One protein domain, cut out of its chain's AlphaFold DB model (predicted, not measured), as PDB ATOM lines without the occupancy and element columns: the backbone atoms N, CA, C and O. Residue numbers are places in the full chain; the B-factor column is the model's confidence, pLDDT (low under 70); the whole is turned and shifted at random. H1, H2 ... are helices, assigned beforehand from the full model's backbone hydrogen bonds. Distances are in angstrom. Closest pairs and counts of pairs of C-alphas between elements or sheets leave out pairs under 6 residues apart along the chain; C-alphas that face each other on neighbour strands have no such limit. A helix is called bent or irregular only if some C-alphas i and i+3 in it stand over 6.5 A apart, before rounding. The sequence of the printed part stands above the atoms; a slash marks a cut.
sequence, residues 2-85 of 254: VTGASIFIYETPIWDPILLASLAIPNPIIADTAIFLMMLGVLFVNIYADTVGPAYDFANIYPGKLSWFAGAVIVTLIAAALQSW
ATOM      1  N   VAL A   2     159.733 140.988 166.386       60.06
ATOM      2  CA  VAL A   2     160.745 140.866 167.460       60.06
ATOM      3  C   VAL A   2     161.315 142.232 167.885       60.06
ATOM      4  O   VAL A   2     161.684 142.405 169.038       60.06
ATOM      5  N   THR A   3     161.292 143.242 167.005       77.06
ATOM      6  CA  THR A   3     161.836 144.589 167.265       77.06
ATOM      7  C   THR A   3     160.779 145.658 167.576       77.06
ATOM      8  O   THR A   3     161.082 146.851 167.572       77.06
ATOM      9  N   GLY A   4     159.528 145.273 167.864       75.56
ATOM     10  CA  GLY A   4     158.412 146.221 168.048       75.56
ATOM     11  C   GLY A   4     158.615 147.239 169.180       75.56
ATOM     12  O   GLY A   4     158.077 148.341 169.121       75.56
ATOM     13  N   ALA A   5     159.451 146.910 170.169       79.00
ATOM     14  CA  ALA A   5     159.834 147.821 171.246       79.00
ATOM     15  C   ALA A   5     160.621 149.054 170.756       79.00
ATOM     16  O   ALA A   5     160.619 150.078 171.434       79.00
ATOM     17  N   SER A   6     161.254 148.987 169.575       84.81
ATOM     18  CA  SER A   6     162.026 150.104 169.011       84.81
ATOM     19  C   SER A   6     161.186 151.362 168.803       84.81
ATOM     20  O   SER A   6     161.676 152.454 169.056       84.81
ATOM     21  N   ILE A   7     159.904 151.221 168.458       86.94
ATOM     22  CA  ILE A   7     158.990 152.355 168.266       86.94
ATOM     23  C   ILE A   7     158.805 153.142 169.569       86.94
ATOM     24  O   ILE A   7     158.721 154.364 169.543       86.94
ATOM     25  N   PHE A   8     158.772 152.455 170.712       86.06
ATOM     26  CA  PHE A   8     158.589 153.097 172.014       86.06
ATOM     27  C   PHE A   8     159.879 153.718 172.561       86.06
ATOM     28  O   PHE A   8     159.807 154.656 173.345       86.06
ATOM     29  N   ILE A   9     161.045 153.184 172.181       86.12
ATOM     30  CA  ILE A   9     162.351 153.609 172.714       86.12
ATOM     31  C   ILE A   9     163.022 154.649 171.807       86.12
ATOM     32  O   ILE A   9     163.593 155.615 172.298       86.12
ATOM     33  N   TYR A  10     162.965 154.446 170.491       86.44
ATOM     34  CA  TYR A  10     163.676 155.230 169.477       86.44
ATOM     35  C   TYR A  10     162.744 156.079 168.607       86.44
ATOM     36  O   TYR A  10     163.205 156.663 167.626       86.44
ATOM     37  N   GLU A  11     161.436 156.089 168.903       88.00
ATOM     38  CA  GLU A  11     160.382 156.806 168.154       88.00
ATOM     39  C   GLU A  11     160.330 156.470 166.651       88.00
ATOM     40  O   GLU A  11     159.631 157.103 165.862       88.00
ATOM     41  N   THR A  12     161.062 155.435 166.243       85.44
ATOM     42  CA  THR A  12     161.245 155.018 164.859       85.44
ATOM     43  C   THR A  12     161.225 153.492 164.789       85.44
ATOM     44  O   THR A  12     161.765 152.814 165.670       85.44
ATOM     45  N   PRO A  13     160.579 152.908 163.766       83.75
ATOM     46  CA  PRO A  13     160.543 151.466 163.605       83.75
ATOM     47  C   PRO A  13     161.892 150.960 163.084       83.75
ATOM     48  O   PRO A  13     162.202 151.077 161.898       83.75
ATOM     49  N   ILE A  14     162.679 150.344 163.969       86.56
ATOM     50  CA  ILE A  14     163.913 149.645 163.599       86.56
ATOM     51  C   ILE A  14     163.560 148.176 163.376       86.56
ATOM     52  O   ILE A  14     163.296 147.429 164.316       86.56
ATOM     53  N   TRP A  15     163.498 147.760 162.116       80.81
ATOM     54  CA  TRP A  15     163.154 146.388 161.729       80.81
ATOM     55  C   TRP A  15     164.378 145.471 161.634       80.81
ATOM     56  O   TRP A  15     164.223 144.260 161.772       80.81
ATOM     57  N   ASP A  16     165.572 146.036 161.436       83.81
ATOM     58  CA  ASP A  16     166.826 145.287 161.407       83.81
ATOM     59  C   ASP A  16     167.295 144.981 162.847       83.81
ATOM     60  O   ASP A  16     167.660 145.897 163.592       83.81
ATOM     61  N   PRO A  17     167.287 143.706 163.270       82.69
ATOM     62  CA  PRO A  17     167.701 143.315 164.612       82.69
ATOM     63  C   PRO A  17     169.206 143.500 164.861       82.69
ATOM     64  O   PRO A  17     169.595 143.686 166.012       82.69
ATOM     65  N   ILE A  18     170.042 143.491 163.816       86.38
ATOM     66  CA  ILE A  18     171.486 143.740 163.929       86.38
ATOM     67  C   ILE A  18     171.709 145.215 164.266       86.38
ATOM     68  O   ILE A  18     172.442 145.539 165.203       86.38
ATOM     69  N   LEU A  19     171.019 146.108 163.550       87.19
ATOM     70  CA  LEU A  19     171.033 147.543 163.830       87.19
ATOM     71  C   LEU A  19     170.465 147.854 165.220       87.19
ATOM     72  O   LEU A  19     171.013 148.675 165.948       87.19
ATOM     73  N   LEU A  20     169.379 147.188 165.618       88.19
ATOM     74  CA  LEU A  20     168.817 147.392 166.950       88.19
ATOM     75  C   LEU A  20     169.789 146.941 168.048       88.19
ATOM     76  O   LEU A  20     169.957 147.655 169.029       88.19
ATOM     77  N   ALA A  21     170.444 145.787 167.886       87.69
ATOM     78  CA  ALA A  21     171.417 145.291 168.855       87.69
ATOM     79  C   ALA A  21     172.627 146.229 168.995       87.69
ATOM     80  O   ALA A  21     173.063 146.490 170.116       87.69
ATOM     81  N   SER A  22     173.129 146.781 167.884       87.00
ATOM     82  CA  SER A  22     174.266 147.710 167.905       87.00
ATOM     83  C   SER A  22     173.926 149.070 168.524       87.00
ATOM     84  O   SER A  22     174.783 149.678 169.159       87.00
ATOM     85  N   LEU A  23     172.678 149.532 168.399       87.06
ATOM     86  CA  LEU A  23     172.208 150.781 169.010       87.06
ATOM     87  C   LEU A  23     171.778 150.623 170.475       87.06
ATOM     88  O   LEU A  23     171.874 151.574 171.251       87.06
ATOM     89  N   ALA A  24     171.260 149.453 170.855       87.25
ATOM     90  CA  ALA A  24     170.690 149.216 172.182       87.25
ATOM     91  C   ALA A  24     171.712 148.752 173.224       87.25
ATOM     92  O   ALA A  24     171.458 148.901 174.420       87.25
ATOM     93  N   ILE A  25     172.849 148.187 172.803       90.38
ATOM     94  CA  ILE A  25     173.867 147.630 173.702       90.38
ATOM     95  C   ILE A  25     175.097 148.554 173.715       90.38
ATOM     96  O   ILE A  25     175.880 148.535 172.769       90.38
ATOM     97  N   PRO A  26     175.332 149.336 174.791       88.62
ATOM     98  CA  PRO A  26     176.417 150.322 174.817       88.62
ATOM     99  C   PRO A  26     177.824 149.713 174.840       88.62
ATOM    100  O   PRO A  26     178.786 150.353 174.424       88.62
ATOM    101  N   ASN A  27     177.971 148.501 175.388       94.00
ATOM    102  CA  ASN A  27     179.264 147.828 175.468       94.00
ATOM    103  C   ASN A  27     179.529 147.057 174.161       94.00
ATOM    104  O   ASN A  27     178.817 146.082 173.903       94.00
ATOM    105  N   PRO A  28     180.573 147.415 173.390       90.25
ATOM    106  CA  PRO A  28     180.828 146.818 172.080       90.25
ATOM    107  C   PRO A  28     181.098 145.312 172.154       90.25
ATOM    108  O   PRO A  28     180.607 144.564 171.323       90.25
ATOM    109  N   ILE A  29     181.778 144.831 173.200       94.12
ATOM    110  CA  ILE A  29     182.070 143.397 173.365       94.12
ATOM    111  C   ILE A  29     180.772 142.601 173.554       94.12
ATOM    112  O   ILE A  29     180.611 141.505 173.014       94.12
ATOM    113  N   ILE A  30     179.833 143.157 174.325       93.56
ATOM    114  CA  ILE A  30     178.535 142.521 174.574       93.56
ATOM    115  C   ILE A  30     177.678 142.571 173.306       93.56
ATOM    116  O   ILE A  30     177.036 141.575 172.978       93.56
ATOM    117  N   ALA A  31     177.699 143.694 172.580       91.81
ATOM    118  CA  ALA A  31     176.981 143.857 171.321       91.81
ATOM    119  C   ALA A  31     177.463 142.848 170.266       91.81
ATOM    120  O   ALA A  31     176.651 142.106 169.715       91.81
ATOM    121  N   ASP A  32     178.778 142.743 170.060       91.31
ATOM    122  CA  ASP A  32     179.382 141.813 169.103       91.31
ATOM    123  C   ASP A  32     179.070 140.357 169.461       91.31
ATOM    124  O   ASP A  32     178.696 139.559 168.601       91.31
ATOM    125  N   THR A  33     179.153 140.013 170.750       93.25
ATOM    126  CA  THR A  33     178.807 138.670 171.233       93.25
ATOM    127  C   THR A  33     177.330 138.360 170.983       93.25
ATOM    128  O   THR A  33     177.000 137.272 170.515       93.25
ATOM    129  N   ALA A  34     176.429 139.308 171.254       91.69
ATOM    130  CA  ALA A  34     174.998 139.135 171.023       91.69
ATOM    131  C   ALA A  34     174.674 138.960 169.531       91.69
ATOM    132  O   ALA A  34     173.926 138.048 169.177       91.69
ATOM    133  N   ILE A  35     175.272 139.776 168.658       92.44
ATOM    134  CA  ILE A  35     175.113 139.665 167.202       92.44
ATOM    135  C   ILE A  35     175.661 138.323 166.710       92.44
ATOM    136  O   ILE A  35     174.991 137.639 165.941       92.44
ATOM    137  N   PHE A  36     176.826 137.887 167.194       93.31
ATOM    138  CA  PHE A  36     177.396 136.586 166.837       93.31
ATOM    139  C   PHE A  36     176.490 135.417 167.252       93.31
ATOM    140  O   PHE A  36     176.215 134.524 166.449       93.31
ATOM    141  N   LEU A  37     175.975 135.434 168.484       93.62
ATOM    142  CA  LEU A  37     175.024 134.424 168.956       93.62
ATOM    143  C   LEU A  37     173.726 134.446 168.143       93.62
ATOM    144  O   LEU A  37     173.184 133.387 167.826       93.62
ATOM    145  N   MET A  38     173.251 135.632 167.760       91.31
ATOM    146  CA  MET A  38     172.099 135.777 166.879       91.31
ATOM    147  C   MET A  38     172.372 135.176 165.494       91.31
ATOM    148  O   MET A  38     171.546 134.418 164.993       91.31
ATOM    149  N   MET A  39     173.534 135.456 164.896       92.00
ATOM    150  CA  MET A  39     173.944 134.875 163.615       92.00
ATOM    151  C   MET A  39     173.997 133.348 163.681       92.00
ATOM    152  O   MET A  39     173.486 132.684 162.782       92.00
ATOM    153  N   LEU A  40     174.560 132.783 164.755       94.06
ATOM    154  CA  LEU A  40     174.560 131.337 164.978       94.06
ATOM    155  C   LEU A  40     173.140 130.782 165.111       94.06
ATOM    156  O   LEU A  40     172.820 129.773 164.488       94.06
ATOM    157  N   GLY A  41     172.275 131.443 165.883       92.69
ATOM    158  CA  GLY A  41     170.879 131.035 166.036       92.69
ATOM    159  C   GLY A  41     170.135 131.006 164.699       92.69
ATOM    160  O   GLY A  41     169.487 130.012 164.374       92.69
ATOM    161  N   VAL A  42     170.292 132.058 163.892       90.06
ATOM    162  CA  VAL A  42     169.725 132.137 162.540       90.06
ATOM    163  C   VAL A  42     170.289 131.019 161.663       90.06
ATOM    164  O   VAL A  42     169.515 130.312 161.022       90.06
ATOM    165  N   LEU A  43     171.604 130.791 161.671       90.75
ATOM    166  CA  LEU A  43     172.238 129.720 160.898       90.75
ATOM    167  C   LEU A  43     171.655 128.342 161.241       90.75
ATOM    168  O   LEU A  43     171.260 127.606 160.338       90.75
ATOM    169  N   PHE A  44     171.569 127.998 162.529       92.50
ATOM    170  CA  PHE A  44     171.056 126.693 162.949       92.50
ATOM    171  C   PHE A  44     169.598 126.497 162.541       92.50
ATOM    172  O   PHE A  44     169.269 125.470 161.949       92.50
ATOM    173  N   VAL A  45     168.731 127.477 162.807       92.19
ATOM    174  CA  VAL A  45     167.305 127.353 162.478       92.19
ATOM    175  C   VAL A  45     167.094 127.223 160.969       92.19
ATOM    176  O   VAL A  45     166.346 126.338 160.566       92.19
ATOM    177  N   ASN A  46     167.792 128.002 160.131       89.88
ATOM    178  CA  ASN A  46     167.657 127.904 158.668       89.88
ATOM    179  C   ASN A  46     168.124 126.542 158.124       89.88
ATOM    180  O   ASN A  46     167.489 125.980 157.233       89.88
ATOM    181  N   ILE A  47     169.215 125.976 158.658       88.69
ATOM    182  CA  ILE A  47     169.683 124.651 158.223       88.69
ATOM    183  C   ILE A  47     168.594 123.601 158.484       88.69
ATOM    184  O   ILE A  47     168.242 122.839 157.583       88.69
ATOM    185  N   TYR A  48     168.031 123.569 159.693       89.25
ATOM    186  CA  TYR A  48     167.034 122.557 160.047       89.25
ATOM    187  C   TYR A  48     165.666 122.797 159.407       89.25
ATOM    188  O   TYR A  48     165.043 121.836 158.962       89.25
ATOM    189  N   ALA A  49     165.203 124.046 159.354       89.94
ATOM    190  CA  ALA A  49     163.881 124.384 158.838       89.94
ATOM    191  C   ALA A  49     163.823 124.313 157.306       89.94
ATOM    192  O   ALA A  49     162.906 123.703 156.762       89.94
ATOM    193  N   ASP A  50     164.826 124.865 156.616       89.75
ATOM    194  CA  ASP A  50     164.715 125.146 155.181       89.75
ATOM    195  C   ASP A  50     165.614 124.270 154.303       89.75
ATOM    196  O   ASP A  50     165.406 124.186 153.095       89.75
ATOM    197  N   THR A  51     166.613 123.586 154.876       90.12
ATOM    198  CA  THR A  51     167.518 122.726 154.088       90.12
ATOM    199  C   THR A  51     167.155 121.251 154.194       90.12
ATOM    200  O   THR A  51     167.166 120.545 153.187       90.12
ATOM    201  N   VAL A  52     166.823 120.767 155.395       91.38
ATOM    202  CA  VAL A  52     166.616 119.330 155.643       91.38
ATOM    203  C   VAL A  52     165.438 118.772 154.842       91.38
ATOM    204  O   VAL A  52     165.608 117.765 154.160       91.38
ATOM    205  N   GLY A  53     164.272 119.426 154.884       91.75
ATOM    206  CA  GLY A  53     163.076 118.977 154.154       91.75
ATOM    207  C   GLY A  53     163.321 118.856 152.645       91.75
ATOM    208  O   GLY A  53     163.285 117.742 152.119       91.75
ATOM    209  N   PRO A  54     163.696 119.952 151.958       91.38
ATOM    210  CA  PRO A  54     163.973 119.923 150.523       91.38
ATOM    211  C   PRO A  54     165.101 118.961 150.126       91.38
ATOM    212  O   PRO A  54     165.050 118.339 149.065       91.38
ATOM    213  N   ALA A  55     166.119 118.785 150.978       92.81
ATOM    214  CA  ALA A  55     167.180 117.813 150.733       92.81
ATOM    215  C   ALA A  55     166.647 116.370 150.678       92.81
ATOM    216  O   ALA A  55     167.058 115.594 149.809       92.81
ATOM    217  N   TYR A  56     165.716 116.015 151.570       92.50
ATOM    218  CA  TYR A  56     165.037 114.720 151.528       92.50
ATOM    219  C   TYR A  56     164.059 114.610 150.357       92.50
ATOM    220  O   TYR A  56     163.995 113.544 149.744       92.50
ATOM    221  N   ASP A  57     163.373 115.690 149.980       92.81
ATOM    222  CA  ASP A  57     162.511 115.697 148.794       92.81
ATOM    223  C   ASP A  57     163.306 115.337 147.531       92.81
ATOM    224  O   ASP A  57     162.915 114.436 146.788       92.81
ATOM    225  N   PHE A  58     164.483 115.941 147.323       91.75
ATOM    226  CA  PHE A  58     165.360 115.585 146.200       91.75
ATOM    227  C   PHE A  58     165.865 114.141 146.266       91.75
ATOM    228  O   PHE A  58     165.918 113.463 145.235       91.75
ATOM    229  N   ALA A  59     166.215 113.649 147.456       90.69
ATOM    230  CA  ALA A  59     166.623 112.256 147.630       90.69
ATOM    231  C   ALA A  59     165.493 111.273 147.262       90.69
ATOM    232  O   ALA A  59     165.753 110.208 146.698       90.69
ATOM    233  N   ASN A  60     164.237 111.659 147.507       90.44
ATOM    234  CA  ASN A  60     163.054 110.858 147.198       90.44
ATOM    235  C   ASN A  60     162.650 110.892 145.713       90.44
ATOM    236  O   ASN A  60     161.961 109.980 145.261       90.44
ATOM    237  N   ILE A  61     163.096 111.881 144.927       89.69
ATOM    238  CA  ILE A  61     162.816 111.944 143.477       89.69
ATOM    239  C   ILE A  61     163.515 110.807 142.718       89.69
ATOM    240  O   ILE A  61     162.938 110.232 141.792       89.69
ATOM    241  N   TYR A  62     164.760 110.482 143.079       87.56
ATOM    242  CA  TYR A  62     165.510 109.392 142.451       87.56
ATOM    243  C   TYR A  62     166.247 108.550 143.504       87.56
ATOM    244  O   TYR A  62     167.471 108.691 143.675       87.56
ATOM    245  N   PRO A  63     165.517 107.658 144.202       81.94
ATOM    246  CA  PRO A  63     166.094 106.840 145.256       81.94
ATOM    247  C   PRO A  63     167.245 105.994 144.693       81.94
ATOM    248  O   PRO A  63     167.114 105.321 143.671       81.94
ATOM    249  N   GLY A  64     168.410 106.079 145.339       84.06
ATOM    250  CA  GLY A  64     169.629 105.350 144.963       84.06
ATOM    251  C   GLY A  64     170.635 106.122 144.098       84.06
ATOM    252  O   GLY A  64     171.788 105.703 144.039       84.06
ATOM    253  N   LYS A  65     170.262 107.253 143.475       88.88
ATOM    254  CA  LYS A  65     171.233 108.146 142.792       88.88
ATOM    255  C   LYS A  65     171.444 109.473 143.504       88.88
ATOM    256  O   LYS A  65     172.548 110.007 143.459       88.88
ATOM    257  N   LEU A  66     170.403 110.006 144.138       91.56
ATOM    258  CA  LEU A  66     170.492 111.238 144.912       91.56
ATOM    259  C   LEU A  66     170.555 110.897 146.398       91.56
ATOM    260  O   LEU A  66     169.641 110.291 146.951       91.56
ATOM    261  N   SER A  67     171.663 111.268 147.036       93.12
ATOM    262  CA  SER A  67     171.784 111.226 148.491       93.12
ATOM    263  C   SER A  67     171.182 112.486 149.108       93.12
ATOM    264  O   SER A  67     171.064 113.517 148.442       93.12
ATOM    265  N   TRP A  68     170.870 112.433 150.406       90.31
ATOM    266  CA  TRP A  68     170.399 113.609 151.149       90.31
ATOM    267  C   TRP A  68     171.387 114.786 151.028       90.31
ATOM    268  O   TRP A  68     170.985 115.927 150.825       90.31
ATOM    269  N   PHE A  69     172.696 114.502 151.062       92.56
ATOM    270  CA  PHE A  69     173.733 115.525 150.948       92.56
ATOM    271  C   PHE A  69     173.752 116.163 149.555       92.56
ATOM    272  O   PHE A  69     173.840 117.382 149.440       92.56
ATOM    273  N   ALA A  70     173.613 115.361 148.492       93.62
ATOM    274  CA  ALA A  70     173.481 115.890 147.137       93.62
ATOM    275  C   ALA A  70     172.233 116.781 147.009       93.62
ATOM    276  O   ALA A  70     172.312 117.852 146.409       93.62
ATOM    277  N   GLY A  71     171.117 116.387 147.633       93.06
ATOM    278  CA  GLY A  71     169.913 117.211 147.743       93.06
ATOM    279  C   GLY A  71     170.181 118.561 148.415       93.06
ATOM    280  O   GLY A  71     169.847 119.598 147.848       93.06
ATOM    281  N   ALA A  72     170.858 118.575 149.567       93.06
ATOM    282  CA  ALA A  72     171.210 119.811 150.278       93.06
ATOM    283  C   ALA A  72     172.096 120.755 149.438       93.06
ATOM    284  O   ALA A  72     171.893 121.972 149.429       93.06
ATOM    285  N   VAL A  73     173.048 120.199 148.680       94.25
ATOM    286  CA  VAL A  73     173.878 120.974 147.743       94.25
ATOM    287  C   VAL A  73     173.025 121.581 146.627       94.25
ATOM    288  O   VAL A  73     173.164 122.769 146.343       94.25
ATOM    289  N   ILE A  74     172.112 120.809 146.029       93.75
ATOM    290  CA  ILE A  74     171.201 121.301 144.982       93.75
ATOM    291  C   ILE A  74     170.346 122.461 145.507       93.75
ATOM    292  O   ILE A  74     170.283 123.504 144.862       93.75
ATOM    293  N   VAL A  75     169.747 122.313 146.691       92.19
ATOM    294  CA  VAL A  75     168.935 123.362 147.337       92.19
ATOM    295  C   VAL A  75     169.749 124.642 147.522       92.19
ATOM    296  O   VAL A  75     169.299 125.722 147.140       92.19
ATOM    297  N   THR A  76     170.974 124.521 148.038       90.88
ATOM    298  CA  THR A  76     171.871 125.664 148.270       90.88
ATOM    299  C   THR A  76     172.226 126.376 146.963       90.88
ATOM    300  O   THR A  76     172.186 127.604 146.889       90.88
ATOM    301  N   LEU A  77     172.537 125.618 145.907       94.25
ATOM    302  CA  LEU A  77     172.854 126.170 144.588       94.25
ATOM    303  C   LEU A  77     171.651 126.873 143.951       94.25
ATOM    304  O   LEU A  77     171.816 127.945 143.371       94.25
ATOM    305  N   ILE A  78     170.448 126.308 144.082       93.19
ATOM    306  CA  ILE A  78     169.212 126.935 143.599       93.19
ATOM    307  C   ILE A  78     168.954 128.241 144.355       93.19
ATOM    308  O   ILE A  78     168.704 129.265 143.723       93.19
ATOM    309  N   ALA A  79     169.064 128.236 145.685       89.81
ATOM    310  CA  ALA A  79     168.887 129.438 146.497       89.81
ATOM    311  C   ALA A  79     169.885 130.544 146.109       89.81
ATOM    312  O   ALA A  79     169.498 131.707 145.970       89.81
ATOM    313  N   ALA A  80     171.148 130.174 145.864       91.06
ATOM    314  CA  ALA A  80     172.179 131.094 145.396       91.06
ATOM    315  C   ALA A  80     171.889 131.647 143.992       91.06
ATOM    316  O   ALA A  80     172.013 132.850 143.767       91.06
ATOM    317  N   ALA A  81     171.460 130.793 143.060       94.44
ATOM    318  CA  ALA A  81     171.113 131.192 141.698       94.44
ATOM    319  C   ALA A  81     169.889 132.120 141.649       94.44
ATOM    320  O   ALA A  81     169.868 133.069 140.869       94.44
ATOM    321  N   LEU A  82     168.892 131.877 142.504       89.88
ATOM    322  CA  LEU A  82     167.705 132.724 142.644       89.88
ATOM    323  C   LEU A  82     167.980 134.033 143.393       89.88
ATOM    324  O   LEU A  82     167.085 134.871 143.471       89.88
ATOM    325  N   GLN A  83     169.183 134.205 143.956       89.88
ATOM    326  CA  GLN A  83     169.545 135.351 144.790       89.88
ATOM    327  C   GLN A  83     168.476 135.615 145.854       89.88
ATOM    328  O   GLN A  83     167.963 136.729 145.972       89.88
ATOM    329  N   SER A  84     168.096 134.583 146.613       79.75
ATOM    330  CA  SER A  84     166.968 134.657 147.556       79.75
ATOM    331  C   SER A  84     167.109 135.770 148.608       79.75
ATOM    332  O   SER A  84     166.110 136.276 149.113       79.75
ATOM    333  N   TRP A  85     168.331 136.233 148.888       82.50
ATOM    334  CA  TRP A  85     168.584 137.397 149.744       82.50
ATOM    335  C   TRP A  85     168.058 138.718 149.163       82.50
ATOM    336  O   TRP A  85     167.789 139.644 149.921       82.50
TER     337      TRP A  85
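What this domain is: This is residues 2 to 85 of the 254 residues of an uncharacterized protein of Vulcanisaeta sp. JCHS_4 (UniProt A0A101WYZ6). One long helix, H3, bent but running nearly straight, makes the long axis, with a small group at each end: at its beginning the short helix H2 folds back beside arm H3a as a hairpin, with the small H1 near H2, and at its far end H4 packs at a large angle on arm H3b. Between these two groups residues 40 to 46 of H3 are bare, and residues 77 to 85, of which 77 to 81 belong to H4, stick out from the far group. The printed part has 84 residues, with four named helices in the order H1, H2, H3, H4 and no named strand; the class is all helix. It is extended, with a radius of gyration of the C-alphas of 18.4 A, and spans 55 by 25 by 19 A.

How they stand to each other: Start with H1, residues 6 to 10, and go on to H2, residues 17 to 24: they are close but not clearly touching, and their closest C-alphas, those of Ser 6 and Leu 20, are 7.6 A apart. Next comes H3, residues 28 to 61, assigned as one helix by its hydrogen bonds but bent, with C-alphas 49 and 52 6.6 A apart; its arms, H3a of residues 28 to 49 and H3b of residues 52 to 61, stand at a shallow tilt of 26 degrees. H2 and H3a form a helical hairpin: they run opposite ways at a shallow tilt of 19 degrees and touch, H3a with residues 28 to 35 alone, the closest C-alphas being those of Ser 22 and Ala 31 at 5.8 A. Look then at H4, residues 68 to 81, which touches H3b; the closest C-alphas, those of Ala 55 and Gly 71, are 4.1 A apart, and the lines are only just about perpendicular, at 71 degrees. H4 is apart from H1, H2 and H3a. In H1, H2, H3a, H3b and H4 every O i to N i+4 pair is within hydrogen-bond range.

Where its parts are: Find C-alpha 6 at (162.026, 150.104, 169.011), where H1 begins its 5.4 A; H2 measures 10.1 A. From C-alpha 28 at (180.828, 146.818, 172.080), H3a runs 31.1 A to Ala 49, and H3b covers 14.7 A from Val 52 to Ile 61. H4 runs 20.0 A from Trp 68 to C-alpha 81 at (171.113, 131.192, 141.698).

The domain as a whole: The C-alphas farthest apart are those of Glu 11 and Gly 64, at 57.2 A. The printed part has no cut. The link from H2 to H3 is tight, and those from H1 to H2 and from H3 to H4 are short. The mean pLDDT of the printed part is 89.0, and residue 2 alone is under 70.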